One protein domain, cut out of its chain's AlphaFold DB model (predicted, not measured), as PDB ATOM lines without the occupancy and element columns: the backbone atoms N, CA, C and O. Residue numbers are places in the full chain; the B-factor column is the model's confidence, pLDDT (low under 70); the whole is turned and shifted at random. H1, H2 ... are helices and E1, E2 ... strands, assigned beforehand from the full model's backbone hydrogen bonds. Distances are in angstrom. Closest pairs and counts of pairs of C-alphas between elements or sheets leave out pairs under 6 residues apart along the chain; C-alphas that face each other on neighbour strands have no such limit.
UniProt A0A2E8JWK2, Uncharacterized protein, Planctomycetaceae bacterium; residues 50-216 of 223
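This is residues 50 to 216 of the 223 residues of an uncharacterized protein of Planctomycetaceae bacterium (UniProt A0A2E8JWK2). A twisted five-stranded sheet forms the core of three layers, helices on both faces of a sheet: H1 and H2 on one face, H3 and H4 on the other. The long helix H1 crosses its face diagonally. The 167 printed residues include four named helices and five named strands, in the order H1 E1 E2 H2 H3 E3 H4 E4 E5; the mixed sheet runs E3 E1 E2 E5 E4. The class is mixed, helices and strands, and the whole is compact, with a radius of gyration of the C-alphas of 16.5 A and spans of 52 by 36 by 27 A.

E2, residues 98 to 109, is parallel to E5, residues 203 to 215; N 101 and O 206 are 2.8 A apart. E4, residues 190 to 200, forms a hairpin with E5; N 194 and O 209 are 2.9 A apart. E1, residues 84 to 92, forms a hairpin with E2; N 91 and O 100 are 2.8 A apart. E3, residues 149 to 153, is antiparallel to E1; N 86 and O 151 are 2.7 A apart. H1, residues 50 to 73, runs slantwise to the strands at a height over the sheet of 8.4 A; its C-alpha 58 is 6.2 A from C-alpha 151, the closest to E3. H2, residues 111 to 122, is over E5 and touches H1; the closest C-alphas, of Val 72 and Ile 117, are 5.7 A apart. H3, residues 134 to 143, is over E1; the closest C-alphas, of Ala 89 and Ala 141, are 5.7 A apart. H4, residues 171 to 185, is over E2 and apart from H3. Every O i to N i+4 pair is within hydrogen-bond range in H1, H3 and H4, and 6 of 8 in H2.

H1 begins at C-alpha 50 (172.146, 149.745, 96.135) and is 33.6 A long. E5 is 39.0 A long and ends at C-alpha 215 (186.879, 178.536, 112.100).

The C-alphas farthest apart, of Asp 95 and Ala 171, are 52.6 A apart. The printed part has no cut; the links H2 to H3 and E3 to H4 are long. Mean pLDDT of the printed part is 74.0; residues 74 to 98 and 132 to 165 are among those under 70.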
ATOM      1  N   SER A  50     172.196 148.432  95.487       66.62
ATOM      2  CA  SER A  50     172.146 149.745  96.135       66.62
ATOM      3  C   SER A  50     172.807 149.775  97.514       66.62
ATOM      4  O   SER A  50     173.557 150.705  97.795       66.62
ATOM      5  N   ASP A  51     172.586 148.765  98.357       70.00
ATOM      6  CA  ASP A  51     173.137 148.694  99.715       70.00
ATOM      7  C   ASP A  51     174.630 148.382  99.692       70.00
ATOM      8  O   ASP A  51     175.403 148.929 100.482       70.00
ATOM      9  N   ARG A  52     175.070 147.547  98.744       74.69
ATOM     10  CA  ARG A  52     176.499 147.320  98.499       74.69
ATOM     11  C   ARG A  52     177.198 148.607  98.057       74.69
ATOM     12  O   ARG A  52     178.216 148.965  98.641       74.69
ATOM     13  N   ARG A  53     176.633 149.331  97.086       70.38
ATOM     14  CA  ARG A  53     177.190 150.612  96.615       70.38
ATOM     15  C   ARG A  53     177.185 151.677  97.702       70.38
ATOM     16  O   ARG A  53     178.171 152.383  97.865       70.38
ATOM     17  N   ARG A  54     176.118 151.748  98.500       70.94
ATOM     18  CA  ARG A  54     176.056 152.637  99.663       70.94
ATOM     19  C   ARG A  54     177.175 152.324 100.657       70.94
ATOM     20  O   ARG A  54     177.858 153.247 101.081       70.94
ATOM     21  N   ARG A  55     177.396 151.049 101.000       76.62
ATOM     22  CA  ARG A  55     178.505 150.635 101.880       76.62
ATOM     23  C   ARG A  55     179.872 150.999 101.299       76.62
ATOM     24  O   ARG A  55     180.712 151.499 102.032       76.62
ATOM     25  N   GLN A  56     180.074 150.809  99.996       77.75
ATOM     26  CA  GLN A  56     181.314 151.193  99.314       77.75
ATOM     27  C   GLN A  56     181.542 152.711  99.332       77.75
ATOM     28  O   GLN A  56     182.645 153.152  99.636       77.75
ATOM     29  N   ALA A  57     180.502 153.511  99.079       73.12
ATOM     30  CA  ALA A  57     180.583 154.967  99.164       73.12
ATOM     31  C   ALA A  57     180.901 155.441 100.594       73.12
ATOM     32  O   ALA A  57     181.713 156.345 100.771       73.12
ATOM     33  N   VAL A  58     180.306 154.806 101.613       74.50
ATOM     34  CA  VAL A  58     180.614 155.077 103.029       74.50
ATOM     35  C   VAL A  58     182.065 154.737 103.355       74.50
ATOM     36  O   VAL A  58     182.758 155.581 103.914       74.50
ATOM     37  N   ALA A  59     182.537 153.547 102.973       80.44
ATOM     38  CA  ALA A  59     183.916 153.126 103.205       80.44
ATOM     39  C   ALA A  59     184.916 154.072 102.524       80.44
ATOM     40  O   ALA A  59     185.862 154.528 103.155       80.44
ATOM     41  N   LEU A  60     184.651 154.467 101.274       79.56
ATOM     42  CA  LEU A  60     185.494 155.425 100.564       79.56
ATOM     43  C   LEU A  60     185.580 156.767 101.299       79.56
ATOM     44  O   LEU A  60     186.666 157.327 101.435       79.56
ATOM     45  N   VAL A  61     184.443 157.297 101.757       76.56
ATOM     46  CA  VAL A  61     184.420 158.540 102.534       76.56
ATOM     47  C   VAL A  61     185.225 158.380 103.823       76.56
ATOM     48  O   VAL A  61     186.025 159.258 104.139       76.56
ATOM     49  N   GLN A  62     185.042 157.275 104.550       77.62
ATOM     50  CA  GLN A  62     185.787 156.974 105.777       77.62
ATOM     51  C   GLN A  62     187.292 156.950 105.534       77.62
ATOM     52  O   GLN A  62     188.026 157.624 106.257       77.62
ATOM     53  N   ASP A  63     187.734 156.277 104.474       83.94
ATOM     54  CA  ASP A  63     189.143 156.216 104.095       83.94
ATOM     55  C   ASP A  63     189.708 157.607 103.788       83.94
ATOM     56  O   ASP A  63     190.788 157.954 104.266       83.94
ATOM     57  N   ARG A  64     188.980 158.441 103.025       84.06
ATOM     58  CA  ARG A  64     189.452 159.799 102.702       84.06
ATOM     59  C   ARG A  64     189.456 160.723 103.905       84.06
ATOM     60  O   ARG A  64     190.373 161.528 104.041       84.06
ATOM     61  N   VAL A  65     188.462 160.625 104.780       79.12
ATOM     62  CA  VAL A  65     188.455 161.409 106.016       79.12
ATOM     63  C   VAL A  65     189.623 160.992 106.902       79.12
ATOM     64  O   VAL A  65     190.362 161.868 107.340       79.12
ATOM     65  N   ALA A  66     189.859 159.694 107.099       79.88
ATOM     66  CA  ALA A  66     190.993 159.197 107.878       79.88
ATOM     67  C   ALA A  66     192.347 159.637 107.295       79.88
ATOM     68  O   ALA A  66     193.240 160.047 108.037       79.88
ATOM     69  N   GLU A  67     192.488 159.617 105.968       85.81
ATOM     70  CA  GLU A  67     193.672 160.114 105.266       85.81
ATOM     71  C   GLU A  67     193.912 161.606 105.544       85.81
ATOM     72  O   GLU A  67     194.995 161.985 105.995       85.81
ATOM     73  N   VAL A  68     192.898 162.457 105.348       84.62
ATOM     74  CA  VAL A  68     193.025 163.904 105.591       84.62
ATOM     75  C   VAL A  68     193.278 164.194 107.073       84.62
ATOM     76  O   VAL A  68     194.128 165.024 107.394       84.62
ATOM     77  N   VAL A  69     192.608 163.479 107.983       79.94
ATOM     78  CA  VAL A  69     192.843 163.551 109.437       79.94
ATOM     79  C   VAL A  69     194.296 163.234 109.764       79.94
ATOM     80  O   VAL A  69     194.926 163.978 110.509       79.94
ATOM     81  N   SER A  70     194.851 162.165 109.191       82.12
ATOM     82  CA  SER A  70     196.244 161.776 109.412       82.12
ATOM     83  C   SER A  70     197.217 162.872 108.962       82.12
ATOM     84  O   SER A  70     198.162 163.193 109.684       82.12
ATOM     85  N   MET A  71     196.941 163.521 107.824       86.38
ATOM     86  CA  MET A  71     197.751 164.636 107.319       86.38
ATOM     87  C   MET A  71     197.749 165.846 108.268       86.38
ATOM     88  O   MET A  71     198.778 166.510 108.413       86.38
ATOM     89  N   VAL A  72     196.618 166.146 108.919       81.56
ATOM     90  CA  VAL A  72     196.473 167.326 109.796       81.56
ATOM     91  C   VAL A  72     196.726 167.038 111.281       81.56
ATOM     92  O   VAL A  72     197.020 167.965 112.038       81.56
ATOM     93  N   GLY A  73     196.659 165.775 111.708       72.75
ATOM     94  CA  GLY A  73     196.641 165.361 113.116       72.75
ATOM     95  C   GLY A  73     197.897 165.719 113.912       72.75
ATOM     96  O   GLY A  73     197.822 165.925 115.118       72.75
ATOM     97  N   GLN A  74     199.046 165.882 113.250       67.38
ATOM     98  CA  GLN A  74     200.277 166.344 113.910       67.38
ATOM     99  C   GLN A  74     200.302 167.854 114.178       67.38
ATOM    100  O   GLN A  74     201.071 168.322 115.013       67.38
ATOM    101  N   VAL A  75     199.498 168.627 113.446       68.88
ATOM    102  CA  VAL A  75     199.520 170.095 113.490       68.88
ATOM    103  C   VAL A  75     198.379 170.653 114.327       68.88
ATOM    104  O   VAL A  75     198.445 171.784 114.804       68.88
ATOM    105  N   VAL A  76     197.346 169.844 114.538       63.75
ATOM    106  CA  VAL A  76     196.185 170.223 115.326       63.75
ATOM    107  C   VAL A  76     195.924 169.167 116.405       63.75
ATOM    108  O   VAL A  76     194.919 168.463 116.350       63.75
ATOM    109  N   PRO A  77     196.821 169.043 117.403       53.84
ATOM    110  CA  PRO A  77     196.683 168.045 118.467       53.84
ATOM    111  C   PRO A  77     195.411 168.250 119.305       53.84
ATOM    112  O   PRO A  77     194.929 167.314 119.938       53.84
ATOM    113  N   GLU A  78     194.846 169.463 119.284       52.22
ATOM    114  CA  GLU A  78     193.638 169.827 120.024       52.22
ATOM    115  C   GLU A  78     192.413 170.137 119.147       52.22
ATOM    116  O   GLU A  78     191.436 170.673 119.667       52.22
ATOM    117  N   ALA A  79     192.439 169.819 117.844       45.88
ATOM    118  CA  ALA A  79     191.428 170.272 116.878       45.88
ATOM    119  C   ALA A  79     190.005 169.975 117.354       45.88
ATOM    120  O   ALA A  79     189.579 168.821 117.403       45.88
ATOM    121  N   GLY A  80     189.269 171.030 117.702       48.12
ATOM    122  CA  GLY A  80     187.844 170.935 117.958       48.12
ATOM    123  C   GLY A  80     187.138 170.345 116.742       48.12
ATOM    124  O   GLY A  80     187.313 170.831 115.635       48.12
ATOM    125  N   MET A  81     186.337 169.312 116.983       53.00
ATOM    126  CA  MET A  81     185.236 168.848 116.144       53.00
ATOM    127  C   MET A  81     185.516 168.586 114.651       53.00
ATOM    128  O   MET A  81     185.306 169.420 113.770       53.00
ATOM    129  N   LEU A  82     185.865 167.341 114.338       53.62
ATOM    130  CA  LEU A  82     186.033 166.866 112.965       53.62
ATOM    131  C   LEU A  82     184.699 166.357 112.385       53.62
ATOM    132  O   LEU A  82     184.492 165.156 112.293       53.62
ATOM    133  N   THR A  83     183.757 167.237 112.033       51.78
ATOM    134  CA  THR A  83     182.511 166.798 111.364       51.78
ATOM    135  C   THR A  83     182.727 166.695 109.853       51.78
ATOM    136  O   THR A  83     182.425 167.625 109.101       51.78
ATOM    137  N   GLY A  84     183.239 165.547 109.414       53.34
ATOM    138  CA  GLY A  84     183.417 165.181 108.014       53.34
ATOM    139  C   GLY A  84     182.087 164.791 107.380       53.34
ATOM    140  O   GLY A  84     181.840 163.619 107.111       53.34
ATOM    141  N   ALA A  85     181.205 165.763 107.146       53.44
ATOM    142  CA  ALA A  85     180.127 165.562 106.188       53.44
ATOM    143  C   ALA A  85     180.765 165.440 104.804       53.44
ATOM    144  O   ALA A  85     181.408 166.383 104.333       53.44
ATOM    145  N   ALA A  86     180.603 164.274 104.189       59.81
ATOM    146  CA  ALA A  86     180.975 164.044 102.819       59.81
ATOM    147  C   ALA A  86     179.781 163.711 101.951       59.81
ATOM    148  O   ALA A  86     179.069 162.722 102.134       59.81
ATOM    149  N   THR A  87     179.604 164.565 100.957       63.31
ATOM    150  CA  THR A  87     178.742 164.300  99.821       63.31
ATOM    151  C   THR A  87     179.587 163.565  98.796       63.31
ATOM    152  O   THR A  87     180.562 164.129  98.305       63.31
ATOM    153  N   CYS A  88     179.225 162.322  98.490       66.75
ATOM    154  CA  CYS A  88     179.798 161.545  97.402       66.75
ATOM    155  C   CYS A  88     178.804 161.481  96.238       66.75
ATOM    156  O   CYS A  88     177.687 160.982  96.393       66.75
ATOM    157  N   ALA A  89     179.205 161.957  95.061       65.12
ATOM    158  CA  ALA A  89     178.497 161.668  93.818       65.12
ATOM    159  C   ALA A  89     179.388 160.853  92.893       65.12
ATOM    160  O   ALA A  89     180.491 161.285  92.563       65.12
ATOM    161  N   GLU A  90     178.873 159.708  92.448       66.56
ATOM    162  CA  GLU A  90     179.486 158.910  91.395       66.56
ATOM    163  C   GLU A  90     178.814 159.218  90.059       66.56
ATOM    164  O   GLU A  90     177.606 159.036  89.889       66.56
ATOM    165  N   VAL A  91     179.614 159.654  89.092       63.62
ATOM    166  CA  VAL A  91     179.201 159.852  87.707       63.62
ATOM    167  C   VAL A  91     179.979 158.904  86.821       63.62
ATOM    168  O   VAL A  91     181.204 158.927  86.807       63.62
ATOM    169  N   ARG A  92     179.261 158.096  86.045       64.00
ATOM    170  CA  ARG A  92     179.849 157.352  84.931       64.00
ATOM    171  C   ARG A  92     179.575 158.127  83.660       64.00
ATOM    172  O   ARG A  92     178.421 158.433  83.371       64.00
ATOM    173  N   LEU A  93     180.627 158.475  82.937       54.88
ATOM    174  CA  LEU A  93     180.501 159.200  81.681       54.88
ATOM    175  C   LEU A  93     180.258 158.181  80.551       54.88
ATOM    176  O   LEU A  93     181.203 157.678  79.959       54.88
ATOM    177  N   GLY A  94     178.993 157.858  80.263       56.28
ATOM    178  CA  GLY A  94     178.611 156.945  79.170       56.28
ATOM    179  C   GLY A  94     179.054 155.485  79.366       56.28
ATOM    180  O   GLY A  94     179.180 155.026  80.501       56.28
ATOM    181  N   ASP A  95     179.309 154.776  78.257       53.50
ATOM    182  CA  ASP A  95     179.901 153.419  78.226       53.50
ATOM    183  C   ASP A  95     181.388 153.403  78.626       53.50
ATOM    184  O   ASP A  95     182.042 152.362  78.580       53.50
ATOM    185  N   ALA A  96     181.959 154.556  78.988       53.69
ATOM    186  CA  ALA A  96     183.368 154.649  79.305       53.69
ATOM    187  C   ALA A  96     183.675 153.991  80.654       53.69
ATOM    188  O   ALA A  96     182.974 154.185  81.651       53.69
ATOM    189  N   GLU A  97     184.815 153.306  80.691       67.50
ATOM    190  CA  GLU A  97     185.497 152.735  81.858       67.50
ATOM    191  C   GLU A  97     185.935 153.805  82.884       67.50
ATOM    192  O   GLU A  97     186.913 153.634  83.596       67.50
ATOM    193  N   THR A  98     185.288 154.972  82.938       66.12
ATOM    194  CA  THR A  98     185.697 156.095  83.785       66.12
ATOM    195  C   THR A  98     184.597 156.482  84.768       66.12
ATOM    196  O   THR A  98     183.518 156.932  84.367       66.12
ATOM    197  N   THR A  99     184.889 156.363  86.067       74.62
ATOM    198  CA  THR A  99     184.004 156.836  87.142       74.62
ATOM    199  C   THR A  99     184.572 158.111  87.747       74.62
ATOM    200  O   THR A  99     185.699 158.144  88.230       74.62
ATOM    201  N   HIS A 100     183.794 159.186  87.754       71.56
ATOM    202  CA  HIS A 100     184.127 160.401  88.486       71.56
ATOM    203  C   HIS A 100     183.470 160.372  89.858       71.56
ATOM    204  O   HIS A 100     182.251 160.224  89.952       71.56
ATOM    205  N   ARG A 101     184.265 160.559  90.914       78.25
ATOM    206  CA  ARG A 101     183.775 160.723  92.282       78.25
ATOM    207  C   ARG A 101     184.065 162.126  92.784       78.25
ATOM    208  O   ARG A 101     185.211 162.574  92.778       78.25
ATOM    209  N   PHE A 102     183.029 162.812  93.237       76.94
ATOM    210  CA  PHE A 102     183.159 164.109  93.898       76.94
ATOM    211  C   PHE A 102     182.964 163.907  95.388       76.94
ATOM    212  O   PHE A 102     181.918 163.394  95.768       76.94
ATOM    213  N   LEU A 103     183.950 164.288  96.200       79.25
ATOM    214  CA  LEU A 103     183.883 164.210  97.655       79.25
ATOM    215  C   LEU A 103     184.175 165.582  98.251       79.25
ATOM    216  O   LEU A 103     185.196 166.195  97.949       79.25
ATOM    217  N   ARG A 104     183.298 166.043  99.135       80.50
ATOM    218  CA  ARG A 104     183.546 167.207  99.991       80.50
ATOM    219  C   ARG A 104     183.823 166.732 101.410       80.50
ATOM    220  O   ARG A 104     183.238 165.747 101.812       80.50
ATOM    221  N   ILE A 105     184.690 167.386 102.168       80.50
ATOM    222  CA  ILE A 105     184.933 167.068 103.576       80.50
ATOM    223  C   ILE A 105     184.950 168.376 104.362       80.50
ATOM    224  O   ILE A 105     185.753 169.269 104.088       80.50
ATOM    225  N   GLY A 106     184.044 168.498 105.330       79.81
ATOM    226  CA  GLY A 106     184.011 169.619 106.265       79.81
ATOM    227  C   GLY A 106     184.949 169.415 107.456       79.81
ATOM    228  O   GLY A 106     184.987 168.339 108.042       79.81
ATOM    229  N   PHE A 107     185.665 170.466 107.848       79.38
ATOM    230  CA  PHE A 107     186.393 170.540 109.113       79.38
ATOM    231  C   PHE A 107     185.987 171.797 109.857       79.38
ATOM    232  O   PHE A 107     185.820 172.864 109.263       79.38
ATOM    233  N   ILE A 108     185.871 171.667 111.170       78.50
ATOM    234  CA  ILE A 108     185.796 172.795 112.081       78.50
ATOM    235  C   ILE A 108     187.135 172.848 112.817       78.50
ATOM    236  O   ILE A 108     187.758 171.818 113.056       78.50
ATOM    237  N   THR A 109     187.651 174.044 113.085       78.56
ATOM    238  CA  THR A 109     188.931 174.206 113.778       78.56
ATOM    239  C   THR A 109     189.044 175.569 114.465       78.56
ATOM    240  O   THR A 109     188.122 176.387 114.398       78.56
ATOM    241  N   THR A 110     190.167 175.813 115.142       78.12
ATOM    242  CA  THR A 110     190.520 177.105 115.745       78.12
ATOM    243  C   THR A 110     191.343 177.955 114.780       78.12
ATOM    244  O   THR A 110     192.032 177.446 113.897       78.12
ATOM    245  N   GLU A 111     191.344 179.272 114.974       81.38
ATOM    246  CA  GLU A 111     192.118 180.186 114.123       81.38
ATOM    247  C   GLU A 111     193.628 179.885 114.154       81.38
ATOM    248  O   GLU A 111     194.291 179.882 113.116       81.38
ATOM    249  N   SER A 112     194.154 179.514 115.327       81.44
ATOM    250  CA  SER A 112     195.561 179.137 115.521       81.44
ATOM    251  C   SER A 112     195.998 177.919 114.696       81.44
ATOM    252  O   SER A 112     197.169 177.809 114.332       81.44
ATOM    253  N   ALA A 113     195.073 177.019 114.361       80.81
ATOM    254  CA  ALA A 113     195.351 175.799 113.609       80.81
ATOM    255  C   ALA A 113     195.415 176.019 112.089       80.81
ATOM    256  O   ALA A 113     196.006 175.213 111.365       80.81
ATOM    257  N   MET A 114     194.834 177.111 111.583       85.62
ATOM    258  CA  MET A 114     194.594 177.323 110.151       85.62
ATOM    259  C   MET A 114     195.865 177.328 109.305       85.62
ATOM    260  O   MET A 114     195.933 176.655 108.274       85.62
ATOM    261  N   ALA A 115     196.886 178.074 109.735       87.31
ATOM    262  CA  ALA A 115     198.162 178.145 109.022       87.31
ATOM    263  C   ALA A 115     198.840 176.768 108.954       87.31
ATOM    264  O   ALA A 115     199.431 176.391 107.940       87.31
ATOM    265  N   GLY A 116     198.700 175.999 110.031       87.62
ATOM    266  CA  GLY A 116     199.211 174.649 110.141       87.62
ATOM    267  C   GLY A 116     198.520 173.658 109.202       87.62
ATOM    268  O   GLY A 116     199.203 172.960 108.450       87.62
ATOM    269  N   ILE A 117     197.184 173.650 109.200       87.56
ATOM    270  CA  ILE A 117     196.354 172.823 108.310       87.56
ATOM    271  C   ILE A 117     196.676 173.124 106.847       87.56
ATOM    272  O   ILE A 117     196.972 172.206 106.082       87.56
ATOM    273  N   ARG A 118     196.688 174.410 106.469       91.00
ATOM    274  CA  ARG A 118     197.028 174.848 105.109       91.00
ATOM    275  C   ARG A 118     198.373 174.273 104.675       91.00
ATOM    276  O   ARG A 118     198.450 173.572 103.673       91.00
ATOM    277  N   LYS A 119     199.419 174.501 105.474       91.12
ATOM    278  CA  LYS A 119     200.778 174.044 105.164       91.12
ATOM    279  C   LYS A 119     200.886 172.516 105.111       91.12
ATOM    280  O   LYS A 119     201.745 171.995 104.403       91.12
ATOM    281  N   ALA A 120     200.115 171.789 105.918       90.06
ATOM    282  CA  ALA A 120     200.104 170.328 105.905       90.06
ATOM    283  C   ALA A 120     199.501 169.783 104.603       90.06
ATOM    284  O   ALA A 120     200.105 168.920 103.974       90.06
ATOM    285  N   LEU A 121     198.369 170.339 104.169       90.56
ATOM    286  CA  LEU A 121     197.679 169.908 102.955       90.56
ATOM    287  C   LEU A 121     198.400 170.373 101.680       90.56
ATOM    288  O   LEU A 121     198.565 169.587 100.753       90.56
ATOM    289  N   GLU A 122     198.938 171.594 101.636       92.88
ATOM    290  CA  GLU A 122     199.740 172.069 100.492       92.88
ATOM    291  C   GLU A 122     200.971 171.185 100.236       92.88
ATOM    292  O   GLU A 122     201.300 170.891  99.087       92.88
ATOM    293  N   ARG A 123     201.615 170.674 101.299       92.19
ATOM    294  CA  ARG A 123     202.721 169.703 101.189       92.19
ATOM    295  C   ARG A 123     202.314 168.386 100.523       92.19
ATOM    296  O   ARG A 123     203.177 167.698  99.995       92.19
ATOM    297  N   GLN A 124     201.027 168.054 100.547       91.56
ATOM    298  CA  GLN A 124     200.446 166.870  99.911       91.56
ATOM    299  C   GLN A 124     199.846 167.188  98.529       91.56
ATOM    300  O   GLN A 124     199.098 166.388  97.975       91.56
ATOM    301  N   GLY A 125     200.144 168.363  97.959       91.69
ATOM    302  CA  GLY A 125     199.644 168.758  96.640       91.69
ATOM    303  C   GLY A 125     198.172 169.175  96.639       91.69
ATOM    304  O   GLY A 125     197.496 169.067  95.616       91.69
ATOM    305  N   TRP A 126     197.646 169.616  97.782       92.75
ATOM    306  CA  TRP A 126     196.364 170.314  97.817       92.75
ATOM    307  C   TRP A 126     196.568 171.773  97.431       92.75
ATOM    308  O   TRP A 126     197.573 172.394  97.782       92.75
ATOM    309  N   HIS A 127     195.591 172.344  96.737       91.94
ATOM    310  CA  HIS A 127     195.668 173.718  96.254       91.94
ATOM    311  C   HIS A 127     194.443 174.504  96.682       91.94
ATOM    312  O   HIS A 127     193.349 173.953  96.761       91.94
ATOM    313  N   GLN A 128     194.613 175.796  96.955       90.44
ATOM    314  CA  GLN A 128     193.484 176.652  97.299       90.44
ATOM    315  C   GLN A 128     192.522 176.758  96.114       90.44
ATOM    316  O   GLN A 128     192.936 177.030  94.988       90.44
ATOM    317  N   THR A 129     191.236 176.547  96.381       88.38
ATOM    318  CA  THR A 129     190.173 176.674  95.383       88.38
ATOM    319  C   THR A 129     189.084 177.609  95.880       88.38
ATOM    320  O   THR A 129     189.097 178.090  97.016       88.38
ATOM    321  N   VAL A 130     188.120 177.877  95.005       84.00
ATOM    322  CA  VAL A 130     186.843 178.459  95.404       84.00
ATOM    323  C   VAL A 130     185.940 177.366  95.997       84.00
ATOM    324  O   VAL A 130     186.029 176.218  95.552       84.00
ATOM    325  N   PRO A 131     185.083 177.693  96.983       77.44
ATOM    326  CA  PRO A 131     184.086 176.758  97.495       77.44
ATOM    327  C   PRO A 131     183.181 176.257  96.368       77.44
ATOM    328  O   PRO A 131     182.504 177.054  95.714       77.44
ATOM    329  N   GLY A 132     183.131 174.944  96.149       69.19
ATOM    330  CA  GLY A 132     182.041 174.346  95.392       69.19
ATOM    331  C   GLY A 132     180.746 174.348  96.211       69.19
ATOM    332  O   GLY A 132     180.751 174.495  97.434       69.19
ATOM    333  N   THR A 133     179.614 174.118  95.547       63.50
ATOM    334  CA  THR A 133     178.310 173.973  96.212       63.50
ATOM    335  C   THR A 133     177.911 172.502  96.300       63.50
ATOM    336  O   THR A 133     178.266 171.700  95.430       63.50
ATOM    337  N   ASP A 134     177.199 172.091  97.358       60.78
ATOM    338  CA  ASP A 134     176.609 170.739  97.418       60.78
ATOM    339  C   ASP A 134     175.566 170.594  96.315       60.78
ATOM    340  O   ASP A 134     175.514 169.564  95.655       60.78
ATOM    341  N   SER A 135     174.842 171.675  96.015       57.28
ATOM    342  CA  SER A 135     173.952 171.776  94.860       57.28
ATOM    343  C   SER A 135     174.651 171.423  93.547       57.28
ATOM    344  O   SER A 135     174.046 170.748  92.733       57.28
ATOM    345  N   GLY A 136     175.921 171.791  93.345       63.03
ATOM    346  CA  GLY A 136     176.678 171.404  92.151       63.03
ATOM    347  C   GLY A 136     176.899 169.892  92.061       63.03
ATOM    348  O   GLY A 136     176.624 169.290  91.027       63.03
ATOM    349  N   ILE A 137     177.313 169.265  93.165       64.44
ATOM    350  CA  ILE A 137     177.490 167.805  93.260       64.44
ATOM    351  C   ILE A 137     176.145 167.082  93.063       64.44
ATOM    352  O   ILE A 137     176.058 166.101  92.324       64.44
ATOM    353  N   ILE A 138     175.080 167.603  93.675       58.09
ATOM    354  CA  ILE A 138     173.705 167.110  93.566       58.09
ATOM    355  C   ILE A 138     173.208 167.231  92.119       58.09
ATOM    356  O   ILE A 138     172.747 166.245  91.553       58.09
ATOM    357  N   SER A 139     173.352 168.389  91.471       62.91
ATOM    358  CA  SER A 139     172.975 168.599  90.068       62.91
ATOM    359  C   SER A 139     173.741 167.669  89.127       62.91
ATOM    360  O   SER A 139     173.143 167.077  88.230       62.91
ATOM    361  N   ILE A 140     175.041 167.474  89.354       66.12
ATOM    362  CA  ILE A 140     175.862 166.518  88.602       66.12
ATOM    363  C   ILE A 140     175.334 165.083  88.781       66.12
ATOM    364  O   ILE A 140     175.181 164.358  87.801       66.12
ATOM    365  N   ALA A 141     174.983 164.674  90.002       64.75
ATOM    366  CA  ALA A 141     174.398 163.356  90.249       64.75
ATOM    367  C   ALA A 141     173.023 163.193  89.567       64.75
ATOM    368  O   ALA A 141     172.789 162.208  88.865       64.75
ATOM    369  N   HIS A 142     172.131 164.177  89.719       66.00
ATOM    370  CA  HIS A 142     170.779 164.144  89.156       66.00
ATOM    371  C   HIS A 142     170.772 164.151  87.626       66.00
ATOM    372  O   HIS A 142     170.013 163.389  87.029       66.00
ATOM    373  N   THR A 143     171.635 164.946  86.983       65.81
ATOM    374  CA  THR A 143     171.775 164.960  85.510       65.81
ATOM    375  C   THR A 143     172.219 163.611  84.945       65.81
ATOM    376  O   THR A 143     171.991 163.334  83.773       65.81
ATOM    377  N   GLN A 144     172.791 162.746  85.784       63.03
ATOM    378  CA  GLN A 144     173.251 161.402  85.433       63.03
ATOM    379  C   GLN A 144     172.310 160.300  85.952       63.03
ATOM    380  O   GLN A 144     172.664 159.119  85.956       63.03
ATOM    381  N   GLY A 145     171.112 160.668  86.430       58.41
ATOM    382  CA  GLY A 145     170.123 159.728  86.968       58.41
ATOM    383  C   GLY A 145     170.579 159.023  88.249       58.41
ATOM    384  O   GLY A 145     170.125 157.917  88.550       58.41
ATOM    385  N   ARG A 146     171.511 159.621  89.000       65.94
ATOM    386  CA  ARG A 146     172.063 159.067  90.241       65.94
ATOM    387  C   ARG A 146     171.578 159.854  91.451       65.94
ATOM    388  O   ARG A 146     171.267 161.039  91.367       65.94
ATOM    389  N   ARG A 147     171.533 159.176  92.598       61.28
ATOM    390  CA  ARG A 147     171.327 159.822  93.895       61.28
ATOM    391  C   ARG A 147     172.693 160.039  94.545       61.28
ATOM    392  O   ARG A 147     173.448 159.070  94.623       61.28
ATOM    393  N   PRO A 148     173.022 161.257  94.998       64.19
ATOM    394  CA  PRO A 148     174.221 161.473  95.790       64.19
ATOM    395  C   PRO A 148     174.122 160.689  97.104       64.19
ATOM    396  O   PRO A 148     173.045 160.540  97.687       64.19
ATOM    397  N   HIS A 149     175.256 160.173  97.558       65.44
ATOM    398  CA  HIS A 149     175.397 159.532  98.854       65.44
ATOM    399  C   HIS A 149     175.891 160.572  99.857       65.44
ATOM    400  O   HIS A 149     176.953 161.157  99.670       65.44
ATOM    401  N   PHE A 150     175.130 160.793 100.926       59.06
ATOM    402  CA  PHE A 150     175.547 161.650 102.031       59.06
ATOM    403  C   PHE A 150     176.042 160.778 103.175       59.06
ATOM    404  O   PHE A 150     175.340 159.869 103.626       59.06
ATOM    405  N   VAL A 151     177.257 161.050 103.627       59.69
ATOM    406  CA  VAL A 151     177.899 160.356 104.738       59.69
ATOM    407  C   VAL A 151     178.321 161.422 105.731       59.69
ATOM    408  O   VAL A 151     179.037 162.348 105.372       59.69
ATOM    409  N   VAL A 152     177.858 161.325 106.971       57.97
ATOM    410  CA  VAL A 152     178.303 162.211 108.047       57.97
ATOM    411  C   VAL A 152     179.246 161.404 108.916       57.97
ATOM    412  O   VAL A 152     178.839 160.384 109.465       57.97
ATOM    413  N   LEU A 153     180.506 161.829 108.986       56.50
ATOM    414  CA  LEU A 153     181.486 161.264 109.899       56.50
ATOM    415  C   LEU A 153     181.735 162.220 111.049       56.50
ATOM    416  O   LEU A 153     182.049 163.395 110.855       56.50
ATOM    417  N   ASP A 154     181.615 161.664 112.242       56.72
ATOM    418  CA  ASP A 154     181.838 162.358 113.488       56.72
ATOM    419  C   ASP A 154     183.276 162.161 113.966       56.72
ATOM    420  O   ASP A 154     183.783 161.042 114.089       56.72
ATOM    421  N   GLY A 155     183.930 163.282 114.243       55.72
ATOM    422  CA  GLY A 155     185.294 163.334 114.735       55.72
ATOM    423  C   GLY A 155     185.460 162.702 116.103       55.72
ATOM    424  O   GLY A 155     184.547 162.732 116.923       55.72
ATOM    425  N   ASP A 156     186.666 162.209 116.379       55.12
ATOM    426  CA  ASP A 156     186.953 161.392 117.562       55.12
ATOM    427  C   ASP A 156     186.674 162.086 118.909       55.12
ATOM    428  O   ASP A 156     186.353 161.403 119.878       55.12
ATOM    429  N   ARG A 157     186.763 163.422 118.989       54.91
ATOM    430  CA  ARG A 157     186.630 164.165 120.258       54.91
ATOM    431  C   ARG A 157     185.198 164.537 120.652       54.91
ATOM    432  O   ARG A 157     184.945 164.695 121.836       54.91
ATOM    433  N   ASP A 158     184.280 164.638 119.688       54.06
ATOM    434  CA  ASP A 158     182.893 165.087 119.904       54.06
ATOM    435  C   ASP A 158     181.879 164.108 119.296       54.06
ATOM    436  O   ASP A 158     180.822 164.540 118.834       54.06
ATOM    437  N   ARG A 159     182.205 162.811 119.207       60.25
ATOM    438  CA  ARG A 159     181.323 161.818 118.579       60.25
ATOM    439  C   ARG A 159     179.914 161.897 119.159       60.25
ATOM    440  O   ARG A 159     179.750 161.772 120.367       60.25
ATOM    441  N   LEU A 160     178.904 162.073 118.308       57.28
ATOM    442  CA  LEU A 160     177.491 161.978 118.691       57.28
ATOM    443  C   LEU A 160     176.982 160.530 118.659       57.28
ATOM    444  O   LEU A 160     175.847 160.278 119.058       57.28
ATOM    445  N   ASP A 161     177.810 159.599 118.186       57.38
ATOM    446  CA  ASP A 161     177.507 158.188 117.940       57.38
ATOM    447  C   ASP A 161     178.522 157.216 118.584       57.38
ATOM    448  O   ASP A 161     178.445 156.005 118.386       57.38
ATOM    449  N   GLY A 162     179.470 157.725 119.380       60.91
ATOM    450  CA  GLY A 162     180.474 156.919 120.080       60.91
ATOM    451  C   GLY A 162     179.995 156.368 121.433       60.91
ATOM    452  O   GLY A 162     179.087 156.929 122.043       60.91
ATOM    453  N   PRO A 163     180.648 155.325 121.983       57.69
ATOM    454  CA  PRO A 163     180.282 154.716 123.272       57.69
ATOM    455  C   PRO A 163     180.411 155.649 124.496       57.69
ATOM    456  O   PRO A 163     179.975 155.283 125.582       57.69
ATOM    457  N   GLY A 164     180.989 156.845 124.331       67.44
ATOM    458  CA  GLY A 164     181.040 157.914 125.339       67.44
ATOM    459  C   GLY A 164     180.320 159.200 124.918       67.44
ATOM    460  O   GLY A 164     180.541 160.240 125.528       67.44
ATOM    461  N   ALA A 165     179.511 159.154 123.856       68.50
ATOM    462  CA  ALA A 165     178.781 160.311 123.360       68.50
ATOM    463  C   ALA A 165     177.721 160.770 124.376       68.50
ATOM    464  O   ALA A 165     176.970 159.934 124.894       68.50
ATOM    465  N   PRO A 166     177.584 162.081 124.634       73.19
ATOM    466  CA  PRO A 166     176.493 162.577 125.455       73.19
ATOM    467  C   PRO A 166     175.153 162.269 124.784       73.19
ATOM    468  O   PRO A 166     174.994 162.402 123.565       73.19
ATOM    469  N   HIS A 167     174.157 161.887 125.591       76.69
ATOM    470  CA  HIS A 167     172.827 161.564 125.079       76.69
ATOM    471  C   HIS A 167     172.288 162.725 124.224       76.69
ATOM    472  O   HIS A 167     172.386 163.881 124.654       76.69
ATOM    473  N   PRO A 168     171.664 162.467 123.059       73.81
ATOM    474  CA  PRO A 168     171.182 163.508 122.164       73.81
ATOM    475  C   PRO A 168     170.373 164.629 122.824       73.81
ATOM    476  O   PRO A 168     170.602 165.798 122.525       73.81
ATOM    477  N   ALA A 169     169.458 164.278 123.722       79.31
ATOM    478  CA  ALA A 169     168.592 165.236 124.407       79.31
ATOM    479  C   ALA A 169     169.234 165.905 125.641       79.31
ATOM    480  O   ALA A 169     168.642 166.813 126.223       79.31
ATOM    481  N   SER A 170     170.431 165.475 126.060       83.62
ATOM    482  CA  SER A 170     171.141 166.098 127.185       83.62
ATOM    483  C   SER A 170     171.546 167.541 126.856       83.62
ATOM    484  O   SER A 170     171.639 167.928 125.688       83.62
ATOM    485  N   ALA A 171     171.791 168.363 127.881       84.00
ATOM    486  CA  ALA A 171     172.269 169.735 127.688       84.00
ATOM    487  C   ALA A 171     173.589 169.772 126.896       84.00
ATOM    488  O   ALA A 171     173.735 170.565 125.969       84.00
ATOM    489  N   GLU A 172     174.504 168.855 127.206       80.12
ATOM    490  CA  GLU A 172     175.783 168.703 126.517       80.12
ATOM    491  C   GLU A 172     175.602 168.283 125.049       80.12
ATOM    492  O   GLU A 172     176.118 168.944 124.146       80.12
ATOM    493  N   GLY A 173     174.790 167.253 124.783       78.62
ATOM    494  CA  GLY A 173     174.501 166.789 123.422       78.62
ATOM    495  C   GLY A 173     173.820 167.855 122.555       78.62
ATOM    496  O   GLY A 173     174.158 168.009 121.377       78.62
ATOM    497  N   ARG A 174     172.904 168.644 123.134       81.62
ATOM    498  CA  ARG A 174     172.291 169.799 122.455       81.62
ATOM    499  C   ARG A 174     173.316 170.892 122.156       81.62
ATOM    500  O   ARG A 174     173.368 171.353 121.019       81.62
ATOM    501  N   ALA A 175     174.175 171.237 123.115       79.50
ATOM    502  CA  ALA A 175     175.213 172.249 122.926       79.50
ATOM    503  C   ALA A 175     176.227 171.858 121.833       79.50
ATOM    504  O   ALA A 175     176.645 172.707 121.044       79.50
ATOM    505  N   ILE A 176     176.602 170.575 121.738       73.88
ATOM    506  CA  ILE A 176     177.464 170.074 120.654       73.88
ATOM    507  C   ILE A 176     176.770 170.236 119.296       73.88
ATOM    508  O   ILE A 176     177.367 170.798 118.376       73.88
ATOM    509  N   ARG A 177     175.508 169.802 119.157       75.31
ATOM    510  CA  ARG A 177     174.762 169.940 117.891       75.31
ATOM    511  C   ARG A 177     174.546 171.388 117.481       75.31
ATOM    512  O   ARG A 177     174.704 171.703 116.306       75.31
ATOM    513  N   GLU A 178     174.217 172.263 118.421       78.00
ATOM    514  CA  GLU A 178     174.026 173.684 118.141       78.00
ATOM    515  C   GLU A 178     175.324 174.326 117.639       78.00
ATOM    516  O   GLU A 178     175.328 175.014 116.617       78.00
ATOM    517  N   ARG A 179     176.450 174.042 118.305       74.38
ATOM    518  CA  ARG A 179     177.776 174.513 117.881       74.38
ATOM    519  C   ARG A 179     178.123 174.022 116.476       74.38
ATOM    520  O   ARG A 179     178.611 174.811 115.671       74.38
ATOM    521  N   ARG A 180     177.832 172.751 116.169       72.25
ATOM    522  CA  ARG A 180     178.008 172.162 114.828       72.25
ATOM    523  C   ARG A 180     177.173 172.878 113.791       72.25
ATOM    524  O   ARG A 180     177.718 173.324 112.794       72.25
ATOM    525  N   LEU A 181     175.870 173.002 114.036       75.50
ATOM    526  CA  LEU A 181     174.950 173.651 113.111       75.50
ATOM    527  C   LEU A 181     175.403 175.083 112.829       75.50
ATOM    528  O   LEU A 181     175.547 175.463 111.672       75.50
ATOM    529  N   ARG A 182     175.715 175.843 113.884       76.50
ATOM    530  CA  ARG A 182     176.222 177.209 113.765       76.50
ATOM    531  C   ARG A 182     177.497 177.262 112.936       76.50
ATOM    532  O   ARG A 182     177.587 178.094 112.045       76.50
ATOM    533  N   ALA A 183     178.450 176.367 113.189       70.44
ATOM    534  CA  ALA A 183     179.678 176.299 112.414       70.44
ATOM    535  C   ALA A 183     179.393 175.996 110.937       70.44
ATOM    536  O   ALA A 183     179.881 176.722 110.085       70.44
ATOM    537  N   THR A 184     178.558 175.004 110.614       70.38
ATOM    538  CA  THR A 184     178.238 174.621 109.225       70.38
ATOM    539  C   THR A 184     177.593 175.755 108.420       70.38
ATOM    540  O   THR A 184     177.812 175.839 107.211       70.38
ATOM    541  N   LEU A 185     176.839 176.640 109.080       77.38
ATOM    542  CA  LEU A 185     176.206 177.808 108.458       77.38
ATOM    543  C   LEU A 185     177.194 178.936 108.119       77.38
ATOM    544  O   LEU A 185     176.878 179.796 107.297       77.38
ATOM    545  N   VAL A 186     178.387 178.948 108.718       81.12
ATOM    546  CA  VAL A 186     179.424 179.940 108.409       81.12
ATOM    547  C   VAL A 186     180.144 179.547 107.107       81.12
ATOM    548  O   VAL A 186     180.471 178.366 106.914       81.12
ATOM    549  N   PRO A 187     180.431 180.505 106.202       84.62
ATOM    550  CA  PRO A 187     181.267 180.248 105.035       84.62
ATOM    551  C   PRO A 187     182.644 179.677 105.421       84.62
ATOM    552  O   PRO A 187     183.224 180.099 106.425       84.62
ATOM    553  N   PRO A 188     183.206 178.735 104.642       87.62
ATOM    554  CA  PRO A 188     184.531 178.198 104.924       87.62
ATOM    555  C   PRO A 188     185.607 179.280 104.837       87.62
ATOM    556  O   PRO A 188     185.681 180.036 103.870       87.62
ATOM    557  N   SER A 189     186.472 179.317 105.847       89.62
ATOM    558  CA  SER A 189     187.627 180.217 105.925       89.62
ATOM    559  C   SER A 189     188.774 179.755 105.018       89.62
ATOM    560  O   SER A 189     189.637 180.547 104.645       89.62
ATOM    561  N   LEU A 190     188.799 178.469 104.665       89.75
ATOM    562  CA  LEU A 190     189.741 177.881 103.719       89.75
ATOM    563  C   LEU A 190     189.046 176.785 102.921       89.75
ATOM    564  O   LEU A 190     188.368 175.931 103.492       89.75
ATOM    565  N   VAL A 191     189.269 176.792 101.610       91.88
ATOM    566  CA  VAL A 191     188.872 175.700 100.725       91.88
ATOM    567  C   VAL A 191     190.085 175.223  99.950       91.88
ATOM    568  O   VAL A 191     190.811 176.025  99.358       91.88
ATOM    569  N   LEU A 192     190.306 173.916  99.988       91.88
ATOM    570  CA  LEU A 192     191.396 173.250  99.300       91.88
ATOM    571  C   LEU A 192     190.836 172.136  98.423       91.88
ATOM    572  O   LEU A 192     190.014 171.344  98.871       91.88
ATOM    573  N   GLY A 193     191.309 172.060  97.189       91.00
ATOM    574  CA  GLY A 193     190.965 171.020  96.236       91.00
ATOM    575  C   GLY A 193     192.149 170.105  95.971       91.00
ATOM    576  O   GLY A 193     193.301 170.548  95.937       91.00
ATOM    577  N   HIS A 194     191.855 168.833  95.740       90.88
ATOM    578  CA  HIS A 194     192.826 167.855  95.282       90.88
ATOM    579  C   HIS A 194     192.168 166.904  94.288       90.88
ATOM    580  O   HIS A 194     191.058 166.419  94.507       90.88
ATOM    581  N   ARG A 195     192.842 166.656  93.166       88.81
ATOM    582  CA  ARG A 195     192.351 165.758  92.123       88.81
ATOM    583  C   ARG A 195     193.326 164.613  91.955       88.81
ATOM    584  O   ARG A 195     194.519 164.840  91.788       88.81
ATOM    585  N   ARG A 196     192.795 163.399  91.921       88.31
ATOM    586  CA  ARG A 196     193.583 162.180  91.747       88.31
ATOM    587  C   ARG A 196     192.955 161.256  90.724       88.31
ATOM    588  O   ARG A 196     191.743 161.262  90.512       88.31
ATOM    589  N   ARG A 197     193.815 160.478  90.084       86.44
ATOM    590  CA  ARG A 197     193.464 159.428  89.136       86.44
ATOM    591  C   ARG A 197     193.876 158.105  89.767       86.44
ATOM    592  O   ARG A 197     195.019 157.974  90.189       86.44
ATOM    593  N   LEU A 198     192.944 157.170  89.858       84.88
ATOM    594  CA  LEU A 198     193.149 155.840  90.410       84.88
ATOM    595  C   LEU A 198     192.905 154.842  89.287       84.88
ATOM    596  O   LEU A 198     191.825 154.815  88.698       84.88
ATOM    597  N   GLU A 199     193.918 154.051  88.970       82.75
ATOM    598  CA  GLU A 199     193.779 152.966  88.005       82.75
ATOM    599  C   GLU A 199     193.120 151.767  88.689       82.75
ATOM    600  O   GLU A 199     193.445 151.429  89.827       82.75
ATOM    601  N   GLN A 200     192.158 151.159  88.005       75.31
ATOM    602  CA  GLN A 200     191.480 149.936  88.414       75.31
ATOM    603  C   GLN A 200     191.546 148.913  87.284       75.31
ATOM    604  O   GLN A 200     191.653 149.271  86.113       75.31
ATOM    605  N   ASP A 201     191.395 147.637  87.630       71.00
ATOM    606  CA  ASP A 201     191.456 146.525  86.672       71.00
ATOM    607  C   ASP A 201     190.455 146.653  85.506       71.00
ATOM    608  O   ASP A 201     190.668 146.083  84.440       71.00
ATOM    609  N   LEU A 202     189.358 147.394  85.706       68.44
ATOM    610  CA  LEU A 202     188.272 147.588  84.736       68.44
ATOM    611  C   LEU A 202     188.075 149.059  84.337       68.44
ATOM    612  O   LEU A 202     187.006 149.411  83.832       68.44
ATOM    613  N   GLY A 203     189.046 149.933  84.626       78.12
ATOM    614  CA  GLY A 203     188.930 151.337  84.261       78.12
ATOM    615  C   GLY A 203     189.710 152.324  85.113       78.12
ATOM    616  O   GLY A 203     190.716 152.015  85.741       78.12
ATOM    617  N   VAL A 204     189.245 153.567  85.108       80.56
ATOM    618  CA  VAL A 204     189.893 154.692  85.772       80.56
ATOM    619  C   VAL A 204     188.884 155.422  86.639       80.56
ATOM    620  O   VAL A 204     187.890 155.961  86.155       80.56
ATOM    621  N   ASP A 205     189.191 155.534  87.923       81.56
ATOM    622  CA  ASP A 205     188.454 156.411  88.814       81.56
ATOM    623  C   ASP A 205     189.156 157.770  88.886       81.56
ATOM    624  O   ASP A 205     190.357 157.876  89.133       81.56
ATOM    625  N   ILE A 206     188.403 158.841  88.669       82.06
ATOM    626  CA  ILE A 206     188.873 160.206  88.882       82.06
ATOM    627  C   ILE A 206     188.170 160.732  90.114       82.06
ATOM    628  O   ILE A 206     186.952 160.891  90.122       82.06
ATOM    629  N   GLU A 207     188.940 161.064  91.140       85.69
ATOM    630  CA  GLU A 207     188.386 161.666  92.340       85.69
ATOM    631  C   GLU A 207     188.733 163.142  92.421       85.69
ATOM    632  O   GLU A 207     189.882 163.548  92.232       85.69
ATOM    633  N   THR A 208     187.712 163.938  92.712       85.44
ATOM    634  CA  THR A 208     187.831 165.355  93.035       85.44
ATOM    635  C   THR A 208     187.450 165.518  94.496       85.44
ATOM    636  O   THR A 208     186.286 165.348  94.858       85.44
ATOM    637  N   LEU A 209     188.448 165.807  95.323       87.06
ATOM    638  CA  LEU A 209     188.315 166.023  96.754       87.06
ATOM    639  C   LEU A 209     188.308 167.526  97.036       87.06
ATOM    640  O   LEU A 209     189.156 168.258  96.526       87.06
ATOM    641  N   GLU A 210     187.383 167.978  97.873       87.75
ATOM    642  CA  GLU A 210     187.317 169.350  98.369       87.75
ATOM    643  C   GLU A 210     187.278 169.338  99.896       87.75
ATOM    644  O   GLU A 210     186.386 168.755 100.504       87.75
ATOM    645  N   VAL A 211     188.228 170.013 100.525       88.12
ATOM    646  CA  VAL A 211     188.300 170.205 101.969       88.12
ATOM    647  C   VAL A 211     187.843 171.620 102.289       88.12
ATOM    648  O   VAL A 211     188.437 172.589 101.823       88.12
ATOM    649  N   GLN A 212     186.790 171.740 103.097       87.75
ATOM    650  CA  GLN A 212     186.256 173.009 103.581       87.75
ATOM    651  C   GLN A 212     186.543 173.156 105.070       87.75
ATOM    652  O   GLN A 212     185.961 172.444 105.886       87.75
ATOM    653  N   VAL A 213     187.394 174.108 105.434       86.69
ATOM    654  CA  VAL A 213     187.750 174.375 106.830       86.69
ATOM    655  C   VAL A 213     187.034 175.629 107.310       86.69
ATOM    656  O   VAL A 213     187.111 176.687 106.682       86.69
ATOM    657  N   ARG A 214     186.338 175.506 108.434       86.69
ATOM    658  CA  ARG A 214     185.607 176.578 109.105       86.69
ATOM    659  C   ARG A 214     186.243 176.854 110.454       86.69
ATOM    660  O   ARG A 214     186.572 175.924 111.189       86.69
ATOM    661  N   VAL A 215     186.387 178.127 110.787       82.31
ATOM    662  CA  VAL A 215     186.879 178.536 112.100       82.31
ATOM    663  C   VAL A 215     185.687 178.770 113.016       82.31
ATOM    664  O   VAL A 215     184.802 179.563 112.700       82.31
ATOM    665  N   VAL A 216     185.664 178.093 114.161       74.50
ATOM    666  CA  VAL A 216     184.784 178.496 115.260       74.50
ATOM    667  C   VAL A 216     185.566 179.503 116.081       74.50
ATOM    668  O   VAL A 216     186.633 179.183 116.606       74.50
TER     669      VAL A 216